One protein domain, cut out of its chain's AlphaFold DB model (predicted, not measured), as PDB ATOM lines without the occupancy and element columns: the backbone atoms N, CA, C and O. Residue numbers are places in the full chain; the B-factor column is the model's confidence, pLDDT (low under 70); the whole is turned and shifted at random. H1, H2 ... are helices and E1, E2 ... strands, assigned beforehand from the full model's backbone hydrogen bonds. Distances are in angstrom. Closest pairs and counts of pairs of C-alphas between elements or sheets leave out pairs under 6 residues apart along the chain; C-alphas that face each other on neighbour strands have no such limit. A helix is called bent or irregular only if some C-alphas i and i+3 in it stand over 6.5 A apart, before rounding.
ATOM      1  N   LEU A 271      44.321  20.758 237.347       94.75
ATOM      2  CA  LEU A 271      43.524  21.789 238.016       94.75
ATOM      3  C   LEU A 271      43.039  21.403 239.429       94.75
ATOM      4  O   LEU A 271      42.856  22.284 240.275       94.75
ATOM      5  N   MET A 272      42.929  20.105 239.733       95.44
ATOM      6  CA  MET A 272      42.596  19.562 241.066       95.44
ATOM      7  C   MET A 272      43.565  19.957 242.193       95.44
ATOM      8  O   MET A 272      43.276  19.740 243.368       95.44
ATOM      9  N   ILE A 273      44.724  20.539 241.869       92.56
ATOM     10  CA  ILE A 273      45.653  21.107 242.860       92.56
ATOM     11  C   ILE A 273      45.069  22.378 243.505       92.56
ATOM     12  O   ILE A 273      45.371  22.673 244.664       92.56
ATOM     13  N   TRP A 274      44.254  23.131 242.758       95.31
ATOM     14  CA  TRP A 274      43.744  24.452 243.144       95.31
ATOM     15  C   TRP A 274      42.220  24.480 243.323       95.31
ATOM     16  O   TRP A 274      41.723  25.219 244.174       95.31
ATOM     17  N   ILE A 275      41.481  23.669 242.562       94.44
ATOM     18  CA  ILE A 275      40.018  23.573 242.636       94.44
ATOM     19  C   ILE A 275      39.617  22.570 243.727       94.44
ATOM     20  O   ILE A 275      40.070  21.427 243.733       94.44
ATOM     21  N   ASN A 276      38.721  22.962 244.641       95.50
ATOM     22  CA  ASN A 276      38.055  22.000 245.525       95.50
ATOM     23  C   ASN A 276      36.916  21.317 244.754       95.50
ATOM     24  O   ASN A 276      35.923  21.961 244.418       95.50
ATOM     25  N   PHE A 277      37.077  20.018 244.503       95.50
ATOM     26  CA  PHE A 277      36.155  19.195 243.718       95.50
ATOM     27  C   PHE A 277      34.697  19.292 244.192       95.50
ATOM     28  O   PHE A 277      33.820  19.576 243.390       95.50
ATOM     29  N   GLU A 278      34.450  19.150 245.497       94.94
ATOM     30  CA  GLU A 278      33.107  19.183 246.105       94.94
ATOM     31  C   GLU A 278      32.393  20.523 245.842       94.94
ATOM     32  O   GLU A 278      31.220  20.559 245.478       94.94
ATOM     33  N   SER A 279      33.118  21.640 245.969       93.88
ATOM     34  CA  SER A 279      32.592  22.986 245.701       93.88
ATOM     35  C   SER A 279      32.340  23.227 244.212       93.88
ATOM     36  O   SER A 279      31.419  23.961 243.864       93.88
ATOM     37  N   PHE A 280      33.152  22.633 243.331       97.19
ATOM     38  CA  PHE A 280      32.970  22.749 241.884       97.19
ATOM     39  C   PHE A 280      31.837  21.854 241.368       97.19
ATOM     40  O   PHE A 280      31.073  22.289 240.513       97.19
ATOM     41  N   GLN A 281      31.653  20.664 241.947       96.94
ATOM     42  CA  GLN A 281      30.478  19.822 241.724       96.94
ATOM     43  C   GLN A 281      29.190  20.573 242.090       96.94
ATOM     44  O   GLN A 281      28.347  20.758 241.221       96.94
ATOM     45  N   LEU A 282      29.085  21.116 243.310       95.31
ATOM     46  CA  LEU A 282      27.922  21.915 243.738       95.31
ATOM     47  C   LEU A 282      27.686  23.166 242.865       95.31
ATOM     48  O   LEU A 282      26.557  23.639 242.735       95.31
ATOM     49  N   TYR A 283      28.746  23.721 242.268       97.50
ATOM     50  CA  TYR A 283      28.646  24.801 241.288       97.50
ATOM     51  C   TYR A 283      28.060  24.309 239.955       97.50
ATOM     52  O   TYR A 283      27.128  24.938 239.457       97.50
ATOM     53  N   LEU A 284      28.536  23.185 239.404       97.69
ATOM     54  CA  LEU A 284      27.989  22.605 238.171       97.69
ATOM     55  C   LEU A 284      26.541  22.130 238.357       97.69
ATOM     56  O   LEU A 284      25.695  22.505 237.553       97.69
ATOM     57  N   GLU A 285      26.232  21.411 239.439       96.75
ATOM     58  CA  GLU A 285      24.871  20.963 239.785       96.75
ATOM     59  C   GLU A 285      23.866  22.126 239.786       96.75
ATOM     60  O   GLU A 285      22.726  21.975 239.350       96.75
ATOM     61  N   ARG A 286      24.293  23.312 240.246       97.06
ATOM     62  CA  ARG A 286      23.446  24.510 240.304       97.06
ATOM     63  C   ARG A 286      23.446  25.347 239.019       97.06
ATOM     64  O   ARG A 286      22.452  26.023 238.767       97.06
ATOM     65  N   ARG A 287      24.545  25.386 238.255       97.38
ATOM     66  CA  ARG A 287      24.750  26.369 237.169       97.38
ATOM     67  C   ARG A 287      24.875  25.777 235.766       97.38
ATOM     68  O   ARG A 287      24.594  26.492 234.815       97.38
ATOM     69  N   LEU A 288      25.240  24.505 235.602       97.38
ATOM     70  CA  LEU A 288      25.367  23.882 234.278       97.38
ATOM     71  C   LEU A 288      24.066  23.953 233.440       97.38
ATOM     72  O   LEU A 288      24.178  24.246 232.249       97.38
ATOM     73  N   PRO A 289      22.848  23.806 234.014       97.62
ATOM     74  CA  PRO A 289      21.602  24.024 233.271       97.62
ATOM     75  C   PRO A 289      21.413  25.468 232.773       97.62
ATOM     76  O   PRO A 289      20.754  25.682 231.762       97.62
ATOM     77  N   GLU A 290      21.993  26.466 233.453       97.75
ATOM     78  CA  GLU A 290      21.933  27.878 233.036       97.75
ATOM     79  C   GLU A 290      22.842  28.173 231.827       97.75
ATOM     80  O   GLU A 290      22.722  29.231 231.215       97.75
ATOM     81  N   TYR A 291      23.763  27.260 231.493       97.81
ATOM     82  CA  TYR A 291      24.751  27.418 230.419       97.81
ATOM     83  C   TYR A 291      24.371  26.666 229.132       97.81
ATOM     84  O   TYR A 291      25.140  26.665 228.169       97.81
ATOM     85  N   LEU A 292      23.197  26.026 229.101       97.19
ATOM     86  CA  LEU A 292      22.704  25.257 227.962       97.19
ATOM     87  C   LEU A 292      21.764  26.100 227.081       97.19
ATOM     88  O   LEU A 292      20.573  26.245 227.352       97.19
ATOM     89  N   GLU A 293      22.288  26.623 225.974       95.88
ATOM     90  CA  GLU A 293      21.515  27.320 224.941       95.88
ATOM     91  C   GLU A 293      20.930  26.308 223.936       95.88
ATOM     92  O   GLU A 293      21.339  26.213 222.775       95.88
ATOM     93  N   GLY A 294      19.964  25.513 224.408       95.19
ATOM     94  CA  GLY A 294      19.296  24.462 223.634       95.19
ATOM     95  C   GLY A 294      20.153  23.202 223.501       95.19
ATOM     96  O   GLY A 294      20.179  22.377 224.403       95.19
ATOM     97  N   ASP A 295      20.849  23.063 222.375       95.44
ATOM     98  CA  ASP A 295      21.780  21.959 222.063       95.44
ATOM     99  C   ASP A 295      23.252  22.440 222.090       95.44
ATOM    100  O   ASP A 295      24.174  21.777 221.617       95.44
ATOM    101  N   VAL A 296      23.492  23.640 222.633       95.25
ATOM    102  CA  VAL A 296      24.820  24.251 222.730       95.25
ATOM    103  C   VAL A 296      25.159  24.531 224.187       95.25
ATOM    104  O   VAL A 296      24.509  25.354 224.825       95.25
ATOM    105  N   LEU A 297      26.199  23.877 224.705       97.12
ATOM    106  CA  LEU A 297      26.695  24.106 226.060       97.12
ATOM    107  C   LEU A 297      27.799  25.169 226.030       97.12
ATOM    108  O   LEU A 297      28.859  24.947 225.438       97.12
ATOM    109  N   ASP A 298      27.558  26.327 226.648       96.94
ATOM    110  CA  ASP A 298      28.539  27.411 226.719       96.94
ATOM    111  C   ASP A 298      29.552  27.174 227.844       96.94
ATOM    112  O   ASP A 298      29.213  27.121 229.027       96.94
ATOM    113  N   LEU A 299      30.825  27.029 227.472       97.56
ATOM    114  CA  LEU A 299      31.918  26.806 228.413       97.56
ATOM    115  C   LEU A 299      32.533  28.116 228.937       97.56
ATOM    116  O   LEU A 299      33.300  28.076 229.904       97.56
ATOM    117  N   GLN A 300      32.189  29.277 228.363       97.12
ATOM    118  CA  GLN A 300      32.694  30.585 228.799       97.12
ATOM    119  C   GLN A 300      32.401  30.888 230.283       97.12
ATOM    120  O   GLN A 300      33.321  31.336 230.969       97.12
ATOM    121  N   PRO A 301      31.200  30.627 230.844       97.81
ATOM    122  CA  PRO A 301      30.936  30.907 232.256       97.81
ATOM    123  C   PRO A 301      31.748  30.013 233.201       97.81
ATOM    124  O   PRO A 301      32.177  30.465 234.264       97.81
ATOM    125  N   ILE A 302      31.999  28.757 232.811       97.88
ATOM    126  CA  ILE A 302      32.831  27.817 233.578       97.88
ATOM    127  C   ILE A 302      34.292  28.287 233.545       97.88
ATOM    128  O   ILE A 302      34.948  28.347 234.585       97.88
ATOM    129  N   TRP A 303      34.785  28.694 232.370       97.31
ATOM    130  CA  TRP A 303      36.112  29.290 232.206       97.31
ATOM    131  C   TRP A 303      36.301  30.525 233.088       97.31
ATOM    132  O   TRP A 303      37.273  30.603 233.839       97.31
ATOM    133  N   GLU A 304      35.369  31.481 233.037       96.69
ATOM    134  CA  GLU A 304      35.448  32.721 233.815       96.69
ATOM    135  C   GLU A 304      35.504  32.429 235.320       96.69
ATOM    136  O   GLU A 304      36.416  32.907 235.999       96.69
ATOM    137  N   ASN A 305      34.625  31.563 235.836       96.25
ATOM    138  CA  ASN A 305      34.625  31.189 237.256       96.25
ATOM    139  C   ASN A 305      35.903  30.457 237.702       96.25
ATOM    140  O   ASN A 305      36.346  30.662 238.832       96.25
ATOM    141  N   LEU A 306      36.527  29.652 236.835       96.69
ATOM    142  CA  LEU A 306      37.795  28.985 237.146       96.69
ATOM    143  C   LEU A 306      39.010  29.917 237.022       96.69
ATOM    144  O   LEU A 306      39.915  29.846 237.854       96.69
ATOM    145  N   SER A 307      39.013  30.834 236.051       96.25
ATOM    146  CA  SER A 307      40.072  31.842 235.881       96.25
ATOM    147  C   SER A 307      40.127  32.858 237.034       96.25
ATOM    148  O   SER A 307      41.189  33.398 237.342       96.25
ATOM    149  N   LEU A 308      39.001  33.078 237.727       95.81
ATOM    150  CA  LEU A 308      38.914  33.900 238.938       95.81
ATOM    151  C   LEU A 308      39.541  33.252 240.187       95.81
ATOM    152  O   LEU A 308      39.743  33.952 241.183       95.81
ATOM    153  N   ILE A 309      39.859  31.950 240.177       95.00
ATOM    154  CA  ILE A 309      40.450  31.263 241.335       95.00
ATOM    155  C   ILE A 309      41.942  31.628 241.436       95.00
ATOM    156  O   ILE A 309      42.748  31.193 240.608       95.00
ATOM    157  N   PRO A 310      42.375  32.377 242.470       87.56
ATOM    158  CA  PRO A 310      43.767  32.788 242.578       87.56
ATOM    159  C   PRO A 310      44.675  31.565 242.764       87.56
ATOM    160  O   PRO A 310      44.481  30.773 243.689       87.56
ATOM    161  N   SER A 311      45.731  31.491 241.949       92.69
ATOM    162  CA  SER A 311      46.707  30.388 241.798       92.69
ATOM    163  C   SER A 311      46.395  29.340 240.722       92.69
ATOM    164  O   SER A 311      47.285  28.537 240.449       92.69
ATOM    165  N   VAL A 312      45.221  29.351 240.075       95.88
ATOM    166  CA  VAL A 312      45.032  28.583 238.828       95.88
ATOM    167  C   VAL A 312      45.981  29.133 237.754       95.88
ATOM    168  O   VAL A 312      46.137  30.346 237.617       95.88
ATOM    169  N   GLN A 313      46.654  28.238 237.028       94.88
ATOM    170  CA  GLN A 313      47.546  28.592 235.919       94.88
ATOM    171  C   GLN A 313      46.754  28.615 234.606       94.88
ATOM    172  O   GLN A 313      45.942  27.716 234.385       94.88
ATOM    173  N   ALA A 314      47.010  29.606 233.746       93.62
ATOM    174  CA  ALA A 314      46.325  29.761 232.461       93.62
ATOM    175  C   ALA A 314      46.528  28.523 231.572       93.62
ATOM    176  O   ALA A 314      45.557  27.862 231.230       93.62
ATOM    177  N   ASP A 315      47.778  28.095 231.398       91.50
ATOM    178  CA  ASP A 315      48.212  26.921 230.631       91.50
ATOM    179  C   ASP A 315      47.451  25.636 231.036       91.50
ATOM    180  O   ASP A 315      47.115  24.780 230.214       91.50
ATOM    181  N   ALA A 316      47.170  25.483 232.337       94.56
ATOM    182  CA  ALA A 316      46.463  24.330 232.898       94.56
ATOM    183  C   ALA A 316      44.937  24.426 232.732       94.56
ATOM    184  O   ALA A 316      44.257  23.399 232.715       94.56
ATOM    185  N   LEU A 317      44.405  25.646 232.615       96.62
ATOM    186  CA  LEU A 317      43.009  25.919 232.293       96.62
ATOM    187  C   LEU A 317      42.760  25.710 230.793       96.62
ATOM    188  O   LEU A 317      41.847  24.978 230.426       96.62
ATOM    189  N   GLU A 318      43.635  26.256 229.949       94.94
ATOM    190  CA  GLU A 318      43.695  26.043 228.498       94.94
ATOM    191  C   GLU A 318      43.701  24.545 228.176       94.94
ATOM    192  O   GLU A 318      42.759  24.046 227.563       94.94
ATOM    193  N   SER A 319      44.679  23.803 228.712       93.31
ATOM    194  CA  SER A 319      44.805  22.348 228.528       93.31
ATOM    195  C   SER A 319      43.555  21.566 228.953       93.31
ATOM    196  O   SER A 319      43.209  20.563 228.333       93.31
ATOM    197  N   PHE A 320      42.871  21.993 230.021       97.38
ATOM    198  CA  PHE A 320      41.656  21.331 230.503       97.38
ATOM    199  C   PHE A 320      40.469  21.554 229.562       97.38
ATOM    200  O   PHE A 320      39.752  20.604 229.255       97.38
ATOM    201  N   PHE A 321      40.270  22.782 229.080       97.00
ATOM    202  CA  PHE A 321      39.181  23.077 228.152       97.00
ATOM    203  C   PHE A 321      39.461  22.569 226.731       97.00
ATOM    204  O   PHE A 321      38.521  22.125 226.081       97.00
ATOM    205  N   GLU A 322      40.719  22.520 226.276       93.00
ATOM    206  CA  GLU A 322      41.085  21.760 225.071       93.00
ATOM    207  C   GLU A 322      40.681  20.287 225.184       93.00
ATOM    208  O   GLU A 322      40.099  19.734 224.254       93.00
ATOM    209  N   GLU A 323      40.975  19.640 226.316       94.44
ATOM    210  CA  GLU A 323      40.674  18.220 226.493       94.44
ATOM    211  C   GLU A 323      39.168  17.964 226.672       94.44
ATOM    212  O   GLU A 323      38.674  16.945 226.194       94.44
ATOM    213  N   LEU A 324      38.407  18.899 227.262       95.62
ATOM    214  CA  LEU A 324      36.935  18.875 227.232       95.62
ATOM    215  C   LEU A 324      36.398  18.940 225.795       95.62
ATOM    216  O   LEU A 324      35.527  18.153 225.438       95.62
ATOM    217  N   LEU A 325      36.949  19.831 224.961       94.00
ATOM    218  CA  LEU A 325      36.579  19.998 223.548       94.00
ATOM    219  C   LEU A 325      36.947  18.788 222.664       94.00
ATOM    220  O   LEU A 325      36.534  18.741 221.507       94.00
ATOM    221  N   ARG A 326      37.699  17.812 223.195       90.69
ATOM    222  CA  ARG A 326      38.022  16.527 222.546       90.69
ATOM    223  C   ARG A 326      37.082  15.376 222.929       90.69
ATOM    224  O   ARG A 326      37.205  14.313 222.330       90.69
ATOM    225  N   GLN A 327      36.185  15.544 223.907       94.25
ATOM    226  CA  GLN A 327      35.253  14.482 224.321       94.25
ATOM    227  C   GLN A 327      33.921  14.567 223.559       94.25
ATOM    228  O   GLN A 327      33.401  15.662 223.333       94.25
ATOM    229  N   ASP A 328      33.312  13.416 223.265       91.62
ATOM    230  CA  ASP A 328      31.965  13.324 222.683       91.62
ATOM    231  C   ASP A 328      30.878  13.627 223.731       91.62
ATOM    232  O   ASP A 328      30.262  12.737 224.326       91.62
ATOM    233  N   PHE A 329      30.661  14.917 223.994       93.94
ATOM    234  CA  PHE A 329      29.551  15.401 224.816       93.94
ATOM    235  C   PHE A 329      28.194  15.214 224.109       93.94
ATOM    236  O   PHE A 329      28.116  15.350 222.888       93.94
ATOM    237  N   PRO A 330      27.089  15.011 224.859       93.94
ATOM    238  CA  PRO A 330      25.738  14.954 224.286       93.94
ATOM    239  C   PRO A 330      25.229  16.316 223.771       93.94
ATOM    240  O   PRO A 330      24.150  16.377 223.192       93.94
ATOM    241  N   TYR A 331      25.996  17.395 223.967       94.81
ATOM    242  CA  TYR A 331      25.712  18.752 223.499       94.81
ATOM    243  C   TYR A 331      26.895  19.312 222.711       94.81
ATOM    244  O   TYR A 331      28.053  18.987 222.981       94.81
ATOM    245  N   LYS A 332      26.629  20.242 221.793       91.44
ATOM    246  CA  LYS A 332      27.681  20.937 221.040       91.44
ATOM    247  C   LYS A 332      28.379  21.943 221.951       91.44
ATOM    248  O   LYS A 332      27.810  22.971 222.310       91.44
ATOM    249  N   LEU A 333      29.625  21.663 222.318       94.81
ATOM    250  CA  LEU A 333      30.420  22.566 223.147       94.81
ATOM    251  C   LEU A 333      30.733  23.873 222.403       94.81
ATOM    252  O   LEU A 333      31.274  23.856 221.295       94.81
ATOM    253  N   ARG A 334      30.452  25.018 223.032       93.19
ATOM    254  CA  ARG A 334      30.960  26.324 222.593       93.19
ATOM    255  C   ARG A 334      32.253  26.628 223.364       93.19
ATOM    256  O   ARG A 334      32.198  26.731 224.589       93.19
ATOM    257  N   PRO A 335      33.408  26.766 222.687       93.69
ATOM    258  CA  PRO A 335      34.687  26.982 223.354       93.69
ATOM    259  C   PRO A 335      34.758  28.354 224.050       93.69
ATOM    260  O   PRO A 335      34.200  29.329 223.532       93.69
ATOM    261  N   PRO A 336      35.487  28.469 225.177       95.75
ATOM    262  CA  PRO A 336      35.776  29.749 225.814       95.75
ATOM    263  C   PRO A 336      36.492  30.723 224.868       95.75
ATOM    264  O   PRO A 336      37.369  30.340 224.094       95.75
ATOM    265  N   ARG A 337      36.159  32.012 224.971       89.50
ATOM    266  CA  ARG A 337      36.671  33.085 224.101       89.50
ATOM    267  C   ARG A 337      38.190  33.215 224.147       89.50
ATOM    268  O   ARG A 337      38.785  33.439 223.106       89.50
ATOM    269  N   ALA A 338      38.801  33.011 225.315       87.56
ATOM    270  CA  ALA A 338      40.256  33.039 225.465       87.56
ATOM    271  C   ALA A 338      40.947  32.004 224.558       87.56
ATOM    272  O   ALA A 338      41.857  32.351 223.814       87.56
ATOM    273  N   LEU A 339      40.439  30.765 224.530       87.00
ATOM    274  CA  LEU A 339      40.925  29.738 223.604       87.00
ATOM    275  C   LEU A 339      40.645  30.115 222.143       87.00
ATOM    276  O   LEU A 339      41.506  29.914 221.292       87.00
ATOM    277  N   VAL A 340      39.481  30.698 221.829       82.50
ATOM    278  CA  VAL A 340      39.166  31.137 220.454       82.50
ATOM    279  C   VAL A 340      40.128  32.230 219.972       82.50
ATOM    280  O   VAL A 340      40.624  32.139 218.847       82.50
ATOM    281  N   ASP A 341      40.447  33.214 220.811       77.19
ATOM    282  CA  ASP A 341      41.384  34.289 220.474       77.19
ATOM    283  C   ASP A 341      42.804  33.738 220.196       77.19
ATOM    284  O   ASP A 341      43.451  34.187 219.245       77.19
ATOM    285  N   ASP A 342      43.248  32.683 220.895       66.44
ATOM    286  CA  ASP A 342      44.518  31.991 220.603       66.44
ATOM    287  C   ASP A 342      44.443  30.939 219.468       66.44
ATOM    288  O   ASP A 342      45.457  30.660 218.812       66.44
ATOM    289  N   THR A 343      43.260  30.439 219.077       62.88
ATOM    290  CA  THR A 343      43.114  29.744 217.771       62.88
ATOM    291  C   THR A 343      43.304  30.687 216.575       62.88
ATOM    292  O   THR A 343      43.602  30.228 215.468       62.88
TER     293      THR A 343
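What this domain is: This is residues 271 to 343 of the 775 residues of an uncharacterized protein of Deltaproteobacteria bacterium (UniProt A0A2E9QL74). What shape do these atoms make? Three helices stand side by side in a bent row, H2 in the middle with H1 on one side and H3 on the other, and neighbours run opposite ways. The strands E1 and E2 make a small pair beyond the first residue of H2, Gln 300, whose C-alpha is 7.7 A from that of Arg 334 in E2, and the short last helix, H4, stands crosswise near H2 and H3. What is it built of? The printed part has 73 residues with four named helices and two named strands in the order H1 E1 H2 H3 E2 H4, mostly helix, and the sheet E1 = E2 is parallel. It is compact, with a radius of gyration of the C-alphas of 12.1 A and spans of 33 by 30 by 19 A.

How they stand to each other: How do the strands pair? E1, residues 296 to 298, and E2, residues 332 to 334, are parallel at 30 degrees, with N 297 and O 332 3.0 A apart and N 334 and O 297 2.9 A apart, both within hydrogen-bond range. Together with H2, residues 300 to 307, and H3, residues 314 to 324, they form a strand-helix-strand unit, two parallel strands with helices between them along the chain, and its crossover is right-handed. How do the helices stand? H2 and H3 form a helical hairpin: they touch, the closest C-alphas being those of Ser 307 and Ala 314 at 7.4 A, and run opposite ways at a tilt of 38 degrees, only just steep. H1, residues 277 to 291, is close to H2 but not clearly touching, with C-alphas 291 and 301 closest at 7.3 A, at a shallow tilt of 25 degrees, opposite ways. H4, residues 337 to 343, is about perpendicular to H3 at 87 degrees and close but not clearly touching, the C-alphas of Glu 318 and Leu 339 being closest at 6.7 A. What do the helix backbones show? Every O i to N i+4 pair is within hydrogen-bond range in H2, H3 and H4, and 8 of 11 are in H1.

Where its parts are: Where do the elements begin and end? H1 begins at C-alpha 277 at (36.155, 19.195, 243.718), and H4 ends at C-alpha 343 at (43.114, 29.744, 217.771). How long are the longer helices? H1 measures 19.4 A from first to last C-alpha and is irregular, with C-alphas 286 and 289 7.3 A apart; H3 measures 15.3 A and H2 10.3 A.

The domain as a whole: How far does it reach? The two C-alphas farthest apart, those of Gly 294 and Ser 311, are 33.4 A apart. Is anything cut or uncertain? The printed part has no cut and no long link; the mean pLDDT of the printed part is 93.8, and residues 342 to 343 are under 70.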